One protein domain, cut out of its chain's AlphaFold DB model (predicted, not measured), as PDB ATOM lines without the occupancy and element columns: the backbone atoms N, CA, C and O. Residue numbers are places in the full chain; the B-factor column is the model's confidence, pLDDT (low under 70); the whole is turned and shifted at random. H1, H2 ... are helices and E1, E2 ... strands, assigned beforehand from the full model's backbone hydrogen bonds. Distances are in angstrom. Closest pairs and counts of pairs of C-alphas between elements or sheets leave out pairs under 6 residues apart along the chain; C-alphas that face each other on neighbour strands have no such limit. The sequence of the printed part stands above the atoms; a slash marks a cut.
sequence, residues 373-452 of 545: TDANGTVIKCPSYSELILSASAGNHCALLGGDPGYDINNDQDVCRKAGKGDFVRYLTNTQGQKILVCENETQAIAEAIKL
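Overview. This is residues 373 to 452 of the 545 residues of an uncharacterized protein of Shewanella denitrificans (strain OS217 / ATCC BAA-1090 / DSM 15013) (UniProt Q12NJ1). A small sheet of four short strands, strongly twisted and curled like part of a barrel, has one helix, H2, over one face, running along E4. A long loop, residues 401 to 414, folds back from the edge strand E2 and leads into the short helix H1, which only grazes the sheet, while residues 373 to 385 form a long lead into E1 at the outside. The printed part has 80 residues, with named elements in the order E1, E2, H1, E3, E4, H2; the sheet's order is E2, E1, E4, E3, mixed. The class is mixed, helices and strands, with 35 residues, under half, in named elements. The whole is compact, with a radius of gyration of the C-alphas of 11.8 A and spans of 31 by 28 by 27 A.

Along the chain. E1 is residues 386 to 391, 15.5 A long, beginning at C-alpha 386 (25.840, 86.193, 57.519). E4 is residues 435 to 439, 13.1 A; E3 is residues 424 to 429, 15.0 A; E2 is residues 397 to 400, 10.2 A. H2, residues 443 to 452, is 14.9 A long and ends at C-alpha 452 (38.702, 87.424, 40.526). H1, residues 415 to 418, is 5.1 A long.

Arrangement. The inner strands E1 and E4 are parallel at 52 degrees, with N 437 and O 390 2.8 A apart. E1 and E2 form an antiparallel hairpin at 140 degrees, with N 387 and O 399 at 2.8 A. Pairing along E1 is staggered: residues 386 to 389 pair with E2, residues 389 to 391 with E4. E3 and E4 form an antiparallel hairpin at 152 degrees, with N 436 and O 428 at 2.7 A. H2 and the sheet make two layers, a helix on one face of a sheet; its height over the sheet is 9.1 A, and on the local plane it stands at 5 degrees to E4. The closest C-alphas of E4 and H2, Val 438 and Ile 446, are 6.6 A apart. H1 only grazes the sheet with residues 415 to 417; its closest C-alpha to E4 is Cys 416, 5.6 A from that of Cys 439. H1 and H2 are apart. In H2, 5 of 6 O i to N i+4 pairs are within hydrogen-bond range; H1 is too short for such a pair.

Size, cuts and confidence. The two C-alphas farthest apart, of Ser 384 and Thr 443, are 32.5 A apart. The printed part has no cut. The link from E2 to H1 is long, 14 residues, and within it residues 407 to 408 pair antiparallel with 413 to 414; the other links are tight. Mean pLDDT of the printed part is 81.6; residues 373 to 379 and 443 to 452 are under 70.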
ATOM      1  N   THR A 373      26.896 100.002  56.415       64.75
ATOM      2  CA  THR A 373      27.573 100.561  55.250       64.75
ATOM      3  C   THR A 373      28.439 101.727  55.709       64.75
ATOM      4  O   THR A 373      28.009 102.564  56.507       64.75
ATOM      5  N   ASP A 374      29.676 101.807  55.220       60.28
ATOM      6  CA  ASP A 374      30.431 103.054  55.351       60.28
ATOM      7  C   ASP A 374      29.700 104.207  54.627       60.28
ATOM      8  O   ASP A 374      28.797 103.994  53.814       60.28
ATOM      9  N   ALA A 375      30.092 105.453  54.904       52.06
ATOM     10  CA  ALA A 375      29.451 106.644  54.332       52.06
ATOM     11  C   ALA A 375      29.473 106.701  52.786       52.06
ATOM     12  O   ALA A 375      28.788 107.534  52.196       52.06
ATOM     13  N   ASN A 376      30.243 105.821  52.140       57.66
ATOM     14  CA  ASN A 376      30.393 105.730  50.694       57.66
ATOM     15  C   ASN A 376      29.652 104.519  50.090       57.66
ATOM     16  O   ASN A 376      29.670 104.349  48.872       57.66
ATOM     17  N   GLY A 377      29.009 103.676  50.910       59.72
ATOM     18  CA  GLY A 377      28.346 102.442  50.475       59.72
ATOM     19  C   GLY A 377      29.306 101.352  49.982       59.72
ATOM     20  O   GLY A 377      28.866 100.401  49.338       59.72
ATOM     21  N   THR A 378      30.607 101.484  50.248       60.06
ATOM     22  CA  THR A 378      31.668 100.622  49.698       60.06
ATOM     23  C   THR A 378      32.000  99.431  50.580       60.06
ATOM     24  O   THR A 378      32.282  98.347  50.068       60.06
ATOM     25  N   VAL A 379      31.974  99.612  51.899       66.56
ATOM     26  CA  VAL A 379      32.274  98.546  52.858       66.56
ATOM     27  C   VAL A 379      30.992  98.149  53.563       66.56
ATOM     28  O   VAL A 379      30.411  98.945  54.295       66.56
ATOM     29  N   ILE A 380      30.572  96.908  53.337       85.00
ATOM     30  CA  ILE A 380      29.437  96.287  54.014       85.00
ATOM     31  C   ILE A 380      30.006  95.400  55.117       85.00
ATOM     32  O   ILE A 380      30.669  94.399  54.831       85.00
ATOM     33  N   LYS A 381      29.769  95.759  56.380       88.88
ATOM     34  CA  LYS A 381      30.041  94.856  57.505       88.88
ATOM     35  C   LYS A 381      28.842  93.945  57.716       88.88
ATOM     36  O   LYS A 381      27.823  94.386  58.234       88.88
ATOM     37  N   CYS A 382      28.974  92.681  57.337       89.06
ATOM     38  CA  CYS A 382      27.915  91.703  57.539       89.06
ATOM     39  C   CYS A 382      27.821  91.245  59.008       89.06
ATOM     40  O   CYS A 382      28.862  91.052  59.645       89.06
ATOM     41  N   PRO A 383      26.602  91.061  59.554       84.25
ATOM     42  CA  PRO A 383      26.387  90.423  60.852       84.25
ATOM     43  C   PRO A 383      27.047  89.044  60.944       84.25
ATOM     44  O   PRO A 383      27.183  88.353  59.935       84.25
ATOM     45  N   SER A 384      27.393  88.594  62.154       86.44
ATOM     46  CA  SER A 384      28.143  87.343  62.389       86.44
ATOM     47  C   SER A 384      27.452  86.062  61.901       86.44
ATOM     48  O   SER A 384      28.114  85.042  61.734       86.44
ATOM     49  N   TYR A 385      26.137  86.094  61.681       83.81
ATOM     50  CA  TYR A 385      25.344  84.982  61.139       83.81
ATOM     51  C   TYR A 385      25.219  85.011  59.602       83.81
ATOM     52  O   TYR A 385      24.528  84.187  58.999       83.81
ATOM     53  N   SER A 386      25.865  85.980  58.959       91.94
ATOM     54  CA  SER A 386      25.840  86.193  57.519       91.94
ATOM     55  C   SER A 386      27.257  86.304  56.971       91.94
ATOM     56  O   SER A 386      28.218  86.536  57.703       91.94
ATOM     57  N   GLU A 387      27.396  86.121  55.669       92.94
ATOM     58  CA  GLU A 387      28.656  86.269  54.957       92.94
ATOM     59  C   GLU A 387      28.552  87.372  53.907       92.94
ATOM     60  O   GLU A 387      27.499  87.587  53.301       92.94
ATOM     61  N   LEU A 388      29.666  88.077  53.696       94.38
ATOM     62  CA  LEU A 388      29.786  89.049  52.619       94.38
ATOM     63  C   LEU A 388      29.883  88.307  51.288       94.38
ATOM     64  O   LEU A 388      30.836  87.565  51.044       94.38
ATOM     65  N   ILE A 389      28.918  88.566  50.418       93.25
ATOM     66  CA  ILE A 389      28.921  88.118  49.035       93.25
ATOM     67  C   ILE A 389      29.373  89.280  48.162       93.25
ATOM     68  O   ILE A 389      28.766  90.356  48.149       93.25
ATOM     69  N   LEU A 390      30.445  89.054  47.413       91.56
ATOM     70  CA  LEU A 390      30.922  90.000  46.417       91.56
ATOM     71  C   LEU A 390      30.092  89.856  45.138       91.56
ATOM     72  O   LEU A 390      29.728  88.749  44.747       91.56
ATOM     73  N   SER A 391      29.802  90.954  44.451       87.94
ATOM     74  CA  SER A 391      29.185  90.906  43.121       87.94
ATOM     75  C   SER A 391      29.843  91.926  42.210       87.94
ATOM     76  O   SER A 391      30.025  93.079  42.597       87.94
ATOM     77  N   ALA A 392      30.179  91.506  40.991       79.88
ATOM     78  CA  ALA A 392      30.797  92.386  40.008       79.88
ATOM     79  C   ALA A 392      29.818  93.455  39.490       79.88
ATOM     80  O   ALA A 392      30.231  94.590  39.273       79.88
ATOM     81  N   SER A 393      28.527  93.127  39.311       82.00
ATOM     82  CA  SER A 393      27.565  94.081  38.734       82.00
ATOM     83  C   SER A 393      26.237  94.246  39.473       82.00
ATOM     84  O   SER A 393      25.480  95.159  39.139       82.00
ATOM     85  N   ALA A 394      25.959  93.430  40.492       86.88
ATOM     86  CA  ALA A 394      24.722  93.509  41.268       86.88
ATOM     87  C   ALA A 394      24.896  94.189  42.645       86.88
ATOM     88  O   ALA A 394      23.916  94.442  43.343       86.88
ATOM     89  N   GLY A 395      26.136  94.551  42.996       89.31
ATOM     90  CA  GLY A 395      26.504  95.138  44.284       89.31
ATOM     91  C   GLY A 395      26.812  94.080  45.346       89.31
ATOM     92  O   GLY A 395      26.188  93.016  45.411       89.31
ATOM     93  N   ASN A 396      27.811  94.366  46.182       92.88
ATOM     94  CA  ASN A 396      28.116  93.522  47.334       92.88
ATOM     95  C   ASN A 396      26.905  93.500  48.280       92.88
ATOM     96  O   ASN A 396      26.183  94.492  48.385       92.88
ATOM     97  N   HIS A 397      26.677  92.387  48.965       93.62
ATOM     98  CA  HIS A 397      25.563  92.235  49.907       93.62
ATOM     99  C   HIS A 397      25.894  91.193  50.975       93.62
ATOM    100  O   HIS A 397      26.891  90.479  50.870       93.62
ATOM    101  N   CYS A 398      25.053  91.103  52.003       94.38
ATOM    102  CA  CYS A 398      25.150  90.041  52.997       94.38
ATOM    103  C   CYS A 398      24.155  88.934  52.655       94.38
ATOM    104  O   CYS A 398      22.984  89.213  52.391       94.38
ATOM    105  N   ALA A 399      24.609  87.685  52.687       92.44
ATOM    106  CA  ALA A 399      23.746  86.515  52.583       92.44
ATOM    107  C   ALA A 399      23.815  85.703  53.877       92.44
ATOM    108  O   ALA A 399      24.859  85.634  54.525       92.44
ATOM    109  N   LEU A 400      22.703  85.084  54.270       90.12
ATOM    110  CA  LEU A 400      22.671  84.172  55.415       90.12
ATOM    111  C   LEU A 400      23.622  82.997  55.164       90.12
ATOM    112  O   LEU A 400      23.643  82.442  54.062       90.12
ATOM    113  N   LEU A 401      24.363  82.577  56.191       87.56
ATOM    114  CA  LEU A 401      25.185  81.369  56.110       87.56
ATOM    115  C   LEU A 401      24.284  80.157  55.820       87.56
ATOM    116  O   LEU A 401      23.475  79.757  56.654       87.56
ATOM    117  N   GLY A 402      24.408  79.592  54.616       83.06
ATOM    118  CA  GLY A 402      23.550  78.494  54.145       83.06
ATOM    119  C   GLY A 402      22.144  78.912  53.686       83.06
ATOM    120  O   GLY A 402      21.310  78.037  53.474       83.06
ATOM    121  N   GLY A 403      21.881  80.216  53.542       84.00
ATOM    122  CA  GLY A 403      20.613  80.756  53.047       84.00
ATOM    123  C   GLY A 403      20.448  80.682  51.525       84.00
ATOM    124  O   GLY A 403      21.295  80.139  50.808       84.00
ATOM    125  N   ASP A 404      19.343  81.252  51.037       83.56
ATOM    126  CA  ASP A 404      19.008  81.279  49.611       83.56
ATOM    127  C   ASP A 404      20.115  81.968  48.790       83.56
ATOM    128  O   ASP A 404      20.487  83.114  49.071       83.56
ATOM    129  N   PRO A 405      20.663  81.297  47.764       82.06
ATOM    130  CA  PRO A 405      21.679  81.899  46.921       82.06
ATOM    131  C   PRO A 405      21.151  83.122  46.157       82.06
ATOM    132  O   PRO A 405      20.067  83.075  45.583       82.06
ATOM    133  N   GLY A 406      21.930  84.205  46.119       86.56
ATOM    134  CA  GLY A 406      21.565  85.460  45.461       86.56
ATOM    135  C   GLY A 406      20.613  86.355  46.258       86.56
ATOM    136  O   GLY A 406      20.141  87.343  45.704       86.56
ATOM    137  N   TYR A 407      20.327  86.038  47.525       92.00
ATOM    138  CA  TYR A 407      19.405  86.806  48.361       92.00
ATOM    139  C   TYR A 407      20.127  87.758  49.321       92.00
ATOM    140  O   TYR A 407      20.976  87.335  50.110       92.00
ATOM    141  N   ASP A 408      19.759  89.039  49.287       90.56
ATOM    142  CA  ASP A 408      20.275  90.062  50.197       90.56
ATOM    143  C   ASP A 408      19.382  90.192  51.427       90.56
ATOM    144  O   ASP A 408      18.256  90.691  51.362       90.56
ATOM    145  N   ILE A 409      19.923  89.779  52.570       87.19
ATOM    146  CA  ILE A 409      19.198  89.705  53.844       87.19
ATOM    147  C   ILE A 409      18.843  91.079  54.410       87.19
ATOM    148  O   ILE A 409      18.003  91.159  55.309       87.19
ATOM    149  N   ASN A 410      19.499  92.130  53.912       82.12
ATOM    150  CA  ASN A 410      19.324  93.502  54.377       82.12
ATOM    151  C   ASN A 410      18.116  94.155  53.724       82.12
ATOM    152  O   ASN A 410      17.487  95.027  54.312       82.12
ATOM    153  N   ASN A 411      17.815  93.740  52.497       82.19
ATOM    154  CA  ASN A 411      16.781  94.348  51.679       82.19
ATOM    155  C   ASN A 411      15.691  93.358  51.240       82.19
ATOM    156  O   ASN A 411      14.844  93.726  50.429       82.19
ATOM    157  N   ASP A 412      15.740  92.121  51.734       86.25
ATOM    158  CA  ASP A 412      14.737  91.075  51.515       86.25
ATOM    159  C   ASP A 412      14.445  90.802  50.024       86.25
ATOM    160  O   ASP A 412      13.306  90.580  49.609       86.25
ATOM    161  N   GLN A 413      15.482  90.820  49.178       90.44
ATOM    162  CA  GLN A 413      15.320  90.721  47.724       90.44
ATOM    163  C   GLN A 413      16.415  89.904  47.035       90.44
ATOM    164  O   GLN A 413      17.555  89.834  47.494       90.44
ATOM    165  N   ASP A 414      16.065  89.346  45.874       92.19
ATOM    166  CA  ASP A 414      17.016  88.740  44.940       92.19
ATOM    167  C   ASP A 414      17.875  89.834  44.288       92.19
ATOM    168  O   ASP A 414      17.373  90.733  43.600       92.19
ATOM    169  N   VAL A 415      19.181  89.765  44.530       93.69
ATOM    170  CA  VAL A 415      20.156  90.781  44.125       93.69
ATOM    171  C   VAL A 415      20.324  90.818  42.609       93.69
ATOM    172  O   VAL A 415      20.410  91.905  42.030       93.69
ATOM    173  N   CYS A 416      20.298  89.658  41.946       93.00
ATOM    174  CA  CYS A 416      20.410  89.569  40.491       93.00
ATOM    175  C   CYS A 416      19.196  90.205  39.808       93.00
ATOM    176  O   CYS A 416      19.352  91.025  38.893       93.00
ATOM    177  N   ARG A 417      17.986  89.914  40.298       92.25
ATOM    178  CA  ARG A 417      16.751  90.498  39.756       92.25
ATOM    179  C   ARG A 417      16.678  91.994  39.995       92.25
ATOM    180  O   ARG A 417      16.363  92.738  39.066       92.25
ATOM    181  N   LYS A 418      17.019  92.450  41.204       93.06
ATOM    182  CA  LYS A 418      17.033  93.880  41.541       93.06
ATOM    183  C   LYS A 418      17.971  94.668  40.626       93.06
ATOM    184  O   LYS A 418      17.637  95.769  40.196       93.06
ATOM    185  N   ALA A 419      19.127  94.098  40.297       90.31
ATOM    186  CA  ALA A 419      20.102  94.718  39.405       90.31
ATOM    187  C   ALA A 419      19.738  94.609  37.908       90.31
ATOM    188  O   ALA A 419      20.491  95.090  37.057       90.31
ATOM    189  N   GLY A 420      18.613  93.969  37.559       93.25
ATOM    190  CA  GLY A 420      18.224  93.713  36.170       93.25
ATOM    191  C   GLY A 420      19.153  92.722  35.458       93.25
ATOM    192  O   GLY A 420      19.293  92.777  34.237       93.25
ATOM    193  N   LYS A 421      19.821  91.837  36.210       91.00
ATOM    194  CA  LYS A 421      20.834  90.887  35.717       91.00
ATOM    195  C   LYS A 421      20.312  89.456  35.553       91.00
ATOM    196  O   LYS A 421      21.105  88.557  35.304       91.00
ATOM    197  N   GLY A 422      18.995  89.259  35.617       92.19
ATOM    198  CA  GLY A 422      18.361  87.942  35.500       92.19
ATOM    199  C   GLY A 422      18.351  87.192  36.828       92.19
ATOM    200  O   GLY A 422      18.303  87.827  37.883       92.19
ATOM    201  N   ASP A 423      18.382  85.864  36.771       91.19
ATOM    202  CA  ASP A 423      18.344  85.008  37.959       91.19
ATOM    203  C   ASP A 423      19.752  84.653  38.477       91.19
ATOM    204  O   ASP A 423      20.760  84.774  37.768       91.19
ATOM    205  N   PHE A 424      19.824  84.208  39.736       90.88
ATOM    206  CA  PHE A 424      21.022  83.591  40.308       90.88
ATOM    207  C   PHE A 424      21.448  82.365  39.486       90.88
ATOM    208  O   PHE A 424      20.648  81.459  39.247       90.88
ATOM    209  N   VAL A 425      22.735  82.282  39.137       88.88
ATOM    210  CA  VAL A 425      23.305  81.104  38.463       88.88
ATOM    211  C   VAL A 425      24.095  80.243  39.443       88.88
ATOM    212  O   VAL A 425      23.815  79.055  39.607       88.88
ATOM    213  N   ARG A 426      25.132  80.821  40.062       89.00
ATOM    214  CA  ARG A 426      26.021  80.139  41.017       89.00
ATOM    215  C   ARG A 426      26.849  81.137  41.825       89.00
ATOM    216  O   ARG A 426      27.013  82.287  41.423       89.00
ATOM    217  N   TYR A 427      27.457  80.652  42.904       89.31
ATOM    218  CA  TYR A 427      28.593  81.320  43.532       89.31
ATOM    219  C   TYR A 427      29.911  80.778  42.977       89.31
ATOM    220  O   TYR A 427      30.048  79.577  42.732       89.31
ATOM    221  N   LEU A 428      30.886  81.662  42.807       85.75
ATOM    222  CA  LEU A 428      32.299  81.321  42.676       85.75
ATOM    223  C   LEU A 428      33.016  81.668  43.986       85.75
ATOM    224  O   LEU A 428      32.510  82.485  44.743       85.75
ATOM    225  N   THR A 429      34.180  81.088  44.259       83.19
ATOM    226  CA  THR A 429      34.950  81.392  45.478       83.19
ATOM    227  C   THR A 429      36.335  81.881  45.090       83.19
ATOM    228  O   THR A 429      37.033  81.177  44.365       83.19
ATOM    229  N   ASN A 430      36.741  83.068  45.542       81.06
ATOM    230  CA  ASN A 430      38.084  83.584  45.269       81.06
ATOM    231  C   ASN A 430      39.163  82.890  46.122       81.06
ATOM    232  O   ASN A 430      38.871  82.089  47.012       81.06
ATOM    233  N   THR A 431      40.432  83.220  45.881       76.62
ATOM    234  CA  THR A 431      41.582  82.651  46.613       76.62
ATOM    235  C   THR A 431      41.595  82.976  48.109       76.62
ATOM    236  O   THR A 431      42.263  82.288  48.877       76.62
ATOM    237  N   GLN A 432      40.843  83.991  48.536       81.56
ATOM    238  CA  GLN A 432      40.659  84.368  49.940       81.56
ATOM    239  C   GLN A 432      39.465  83.646  50.589       81.56
ATOM    240  O   GLN A 432      39.164  83.892  51.755       81.56
ATOM    241  N   GLY A 433      38.777  82.760  49.858       84.19
ATOM    242  CA  GLY A 433      37.609  82.030  50.347       84.19
ATOM    243  C   GLY A 433      36.295  82.816  50.280       84.19
ATOM    244  O   GLY A 433      35.282  82.331  50.776       84.19
ATOM    245  N   GLN A 434      36.278  84.006  49.674       88.19
ATOM    246  CA  GLN A 434      35.080  84.843  49.580       88.19
ATOM    247  C   GLN A 434      34.211  84.422  48.396       88.19
ATOM    248  O   GLN A 434      34.722  84.156  47.303       88.19
ATOM    249  N   LYS A 435      32.892  84.406  48.599       90.69
ATOM    250  CA  LYS A 435      31.924  84.067  47.554       90.69
ATOM    251  C   LYS A 435      31.658  85.257  46.635       90.69
ATOM    252  O   LYS A 435      31.489  86.385  47.093       90.69
ATOM    253  N   ILE A 436      31.581  84.978  45.339       90.44
ATOM    254  CA  ILE A 436      31.273  85.919  44.266       90.44
ATOM    255  C   ILE A 436      29.995  85.451  43.568       90.44
ATOM    256  O   ILE A 436      29.939  84.337  43.046       90.44
ATOM    257  N   LEU A 437      28.966  86.294  43.583       91.88
ATOM    258  CA  LEU A 437      27.679  86.073  42.928       91.88
ATOM    259  C   LEU A 437      27.808  86.188  41.402       91.88
ATOM    260  O   LEU A 437      28.376  87.164  40.914       91.88
ATOM    261  N   VAL A 438      27.239  85.220  40.675       88.44
ATOM    262  CA  VAL A 438      27.107  85.235  39.209       88.44
ATOM    263  C   VAL A 438      25.632  85.224  38.814       88.44
ATOM    264  O   VAL A 438      24.904  84.294  39.185       88.44
ATOM    265  N   CYS A 439      25.215  86.219  38.031       91.25
ATOM    266  CA  CYS A 439      23.853  86.356  37.509       91.25
ATOM    267  C   CYS A 439      23.747  85.946  36.024       91.25
ATOM    268  O   CYS A 439      24.736  85.942  35.290       91.25
ATOM    269  N   GLU A 440      22.545  85.600  35.561       84.81
ATOM    270  CA  GLU A 440      22.295  85.029  34.224       84.81
ATOM    271  C   GLU A 440      22.708  85.944  33.055       84.81
ATOM    272  O   GLU A 440      23.329  85.489  32.094       84.81
ATOM    273  N   ASN A 441      22.436  87.247  33.151       83.44
ATOM    274  CA  ASN A 441      22.676  88.219  32.076       83.44
ATOM    275  C   ASN A 441      24.041  88.925  32.178       83.44
ATOM    276  O   ASN A 441      24.249  89.996  31.605       83.44
ATOM    277  N   GLU A 442      24.990  88.346  32.913       76.00
ATOM    278  CA  GLU A 442      26.336  88.884  33.123       76.00
ATOM    279  C   GLU A 442      27.377  88.249  32.183       76.00
ATOM    280  O   GLU A 442      28.387  87.725  32.631       76.00
ATOM    281  N   THR A 443      27.223  88.309  30.859       62.69
ATOM    282  CA  THR A 443      28.252  87.758  29.940       62.69
ATOM    283  C   THR A 443      29.623  88.437  30.073       62.69
ATOM    284  O   THR A 443      30.651  87.784  29.920       62.69
ATOM    285  N   GLN A 444      29.659  89.726  30.423       56.62
ATOM    286  CA  GLN A 444      30.898  90.483  30.651       56.62
ATOM    287  C   GLN A 444      31.387  90.397  32.112       56.62
ATOM    288  O   GLN A 444      32.587  90.330  32.362       56.62
ATOM    289  N   ALA A 445      30.461  90.310  33.074       51.94
ATOM    290  CA  ALA A 445      30.769  90.184  34.502       51.94
ATOM    291  C   ALA A 445      31.130  88.744  34.917       51.94
ATOM    292  O   ALA A 445      31.880  88.571  35.870       51.94
ATOM    293  N   ILE A 446      30.736  87.716  34.155       59.06
ATOM    294  CA  ILE A 446      31.294  86.361  34.269       59.06
ATOM    295  C   ILE A 446      32.800  86.395  33.981       59.06
ATOM    296  O   ILE A 446      33.561  85.817  34.746       59.06
ATOM    297  N   ALA A 447      33.257  87.124  32.957       54.31
ATOM    298  CA  ALA A 447      34.685  87.249  32.645       54.31
ATOM    299  C   ALA A 447      35.476  87.993  33.742       54.31
ATOM    300  O   ALA A 447      36.622  87.642  34.022       54.31
ATOM    301  N   GLU A 448      34.877  88.983  34.406       55.72
ATOM    302  CA  GLU A 448      35.504  89.705  35.525       55.72
ATOM    303  C   GLU A 448      35.437  88.935  36.855       55.72
ATOM    304  O   GLU A 448      36.417  88.905  37.598       55.72
ATOM    305  N   ALA A 449      34.339  88.227  37.129       52.91
ATOM    306  CA  ALA A 449      34.216  87.319  38.267       52.91
ATOM    307  C   ALA A 449      35.183  86.130  38.141       52.91
ATOM    308  O   ALA A 449      35.776  85.707  39.127       52.91
ATOM    309  N   ILE A 450      35.408  85.635  36.922       56.25
ATOM    310  CA  ILE A 450      36.421  84.623  36.599       56.25
ATOM    311  C   ILE A 450      37.837  85.161  36.839       56.25
ATOM    312  O   ILE A 450      38.628  84.480  37.494       56.25
ATOM    313  N   LYS A 451      38.136  86.403  36.426       57.50
ATOM    314  CA  LYS A 451      39.413  87.076  36.746       57.50
ATOM    315  C   LYS A 451      39.663  87.206  38.253       57.50
ATOM    316  O   LYS A 451      40.810  87.169  38.678       57.50
ATOM    317  N   LEU A 452      38.613  87.344  39.062       51.56
ATOM    318  CA  LEU A 452      38.702  87.424  40.526       51.56
ATOM    319  C   LEU A 452      38.857  86.057  41.221       51.56
ATOM    320  O   LEU A 452      39.249  86.004  42.387       51.56
TER     321      LEU A 452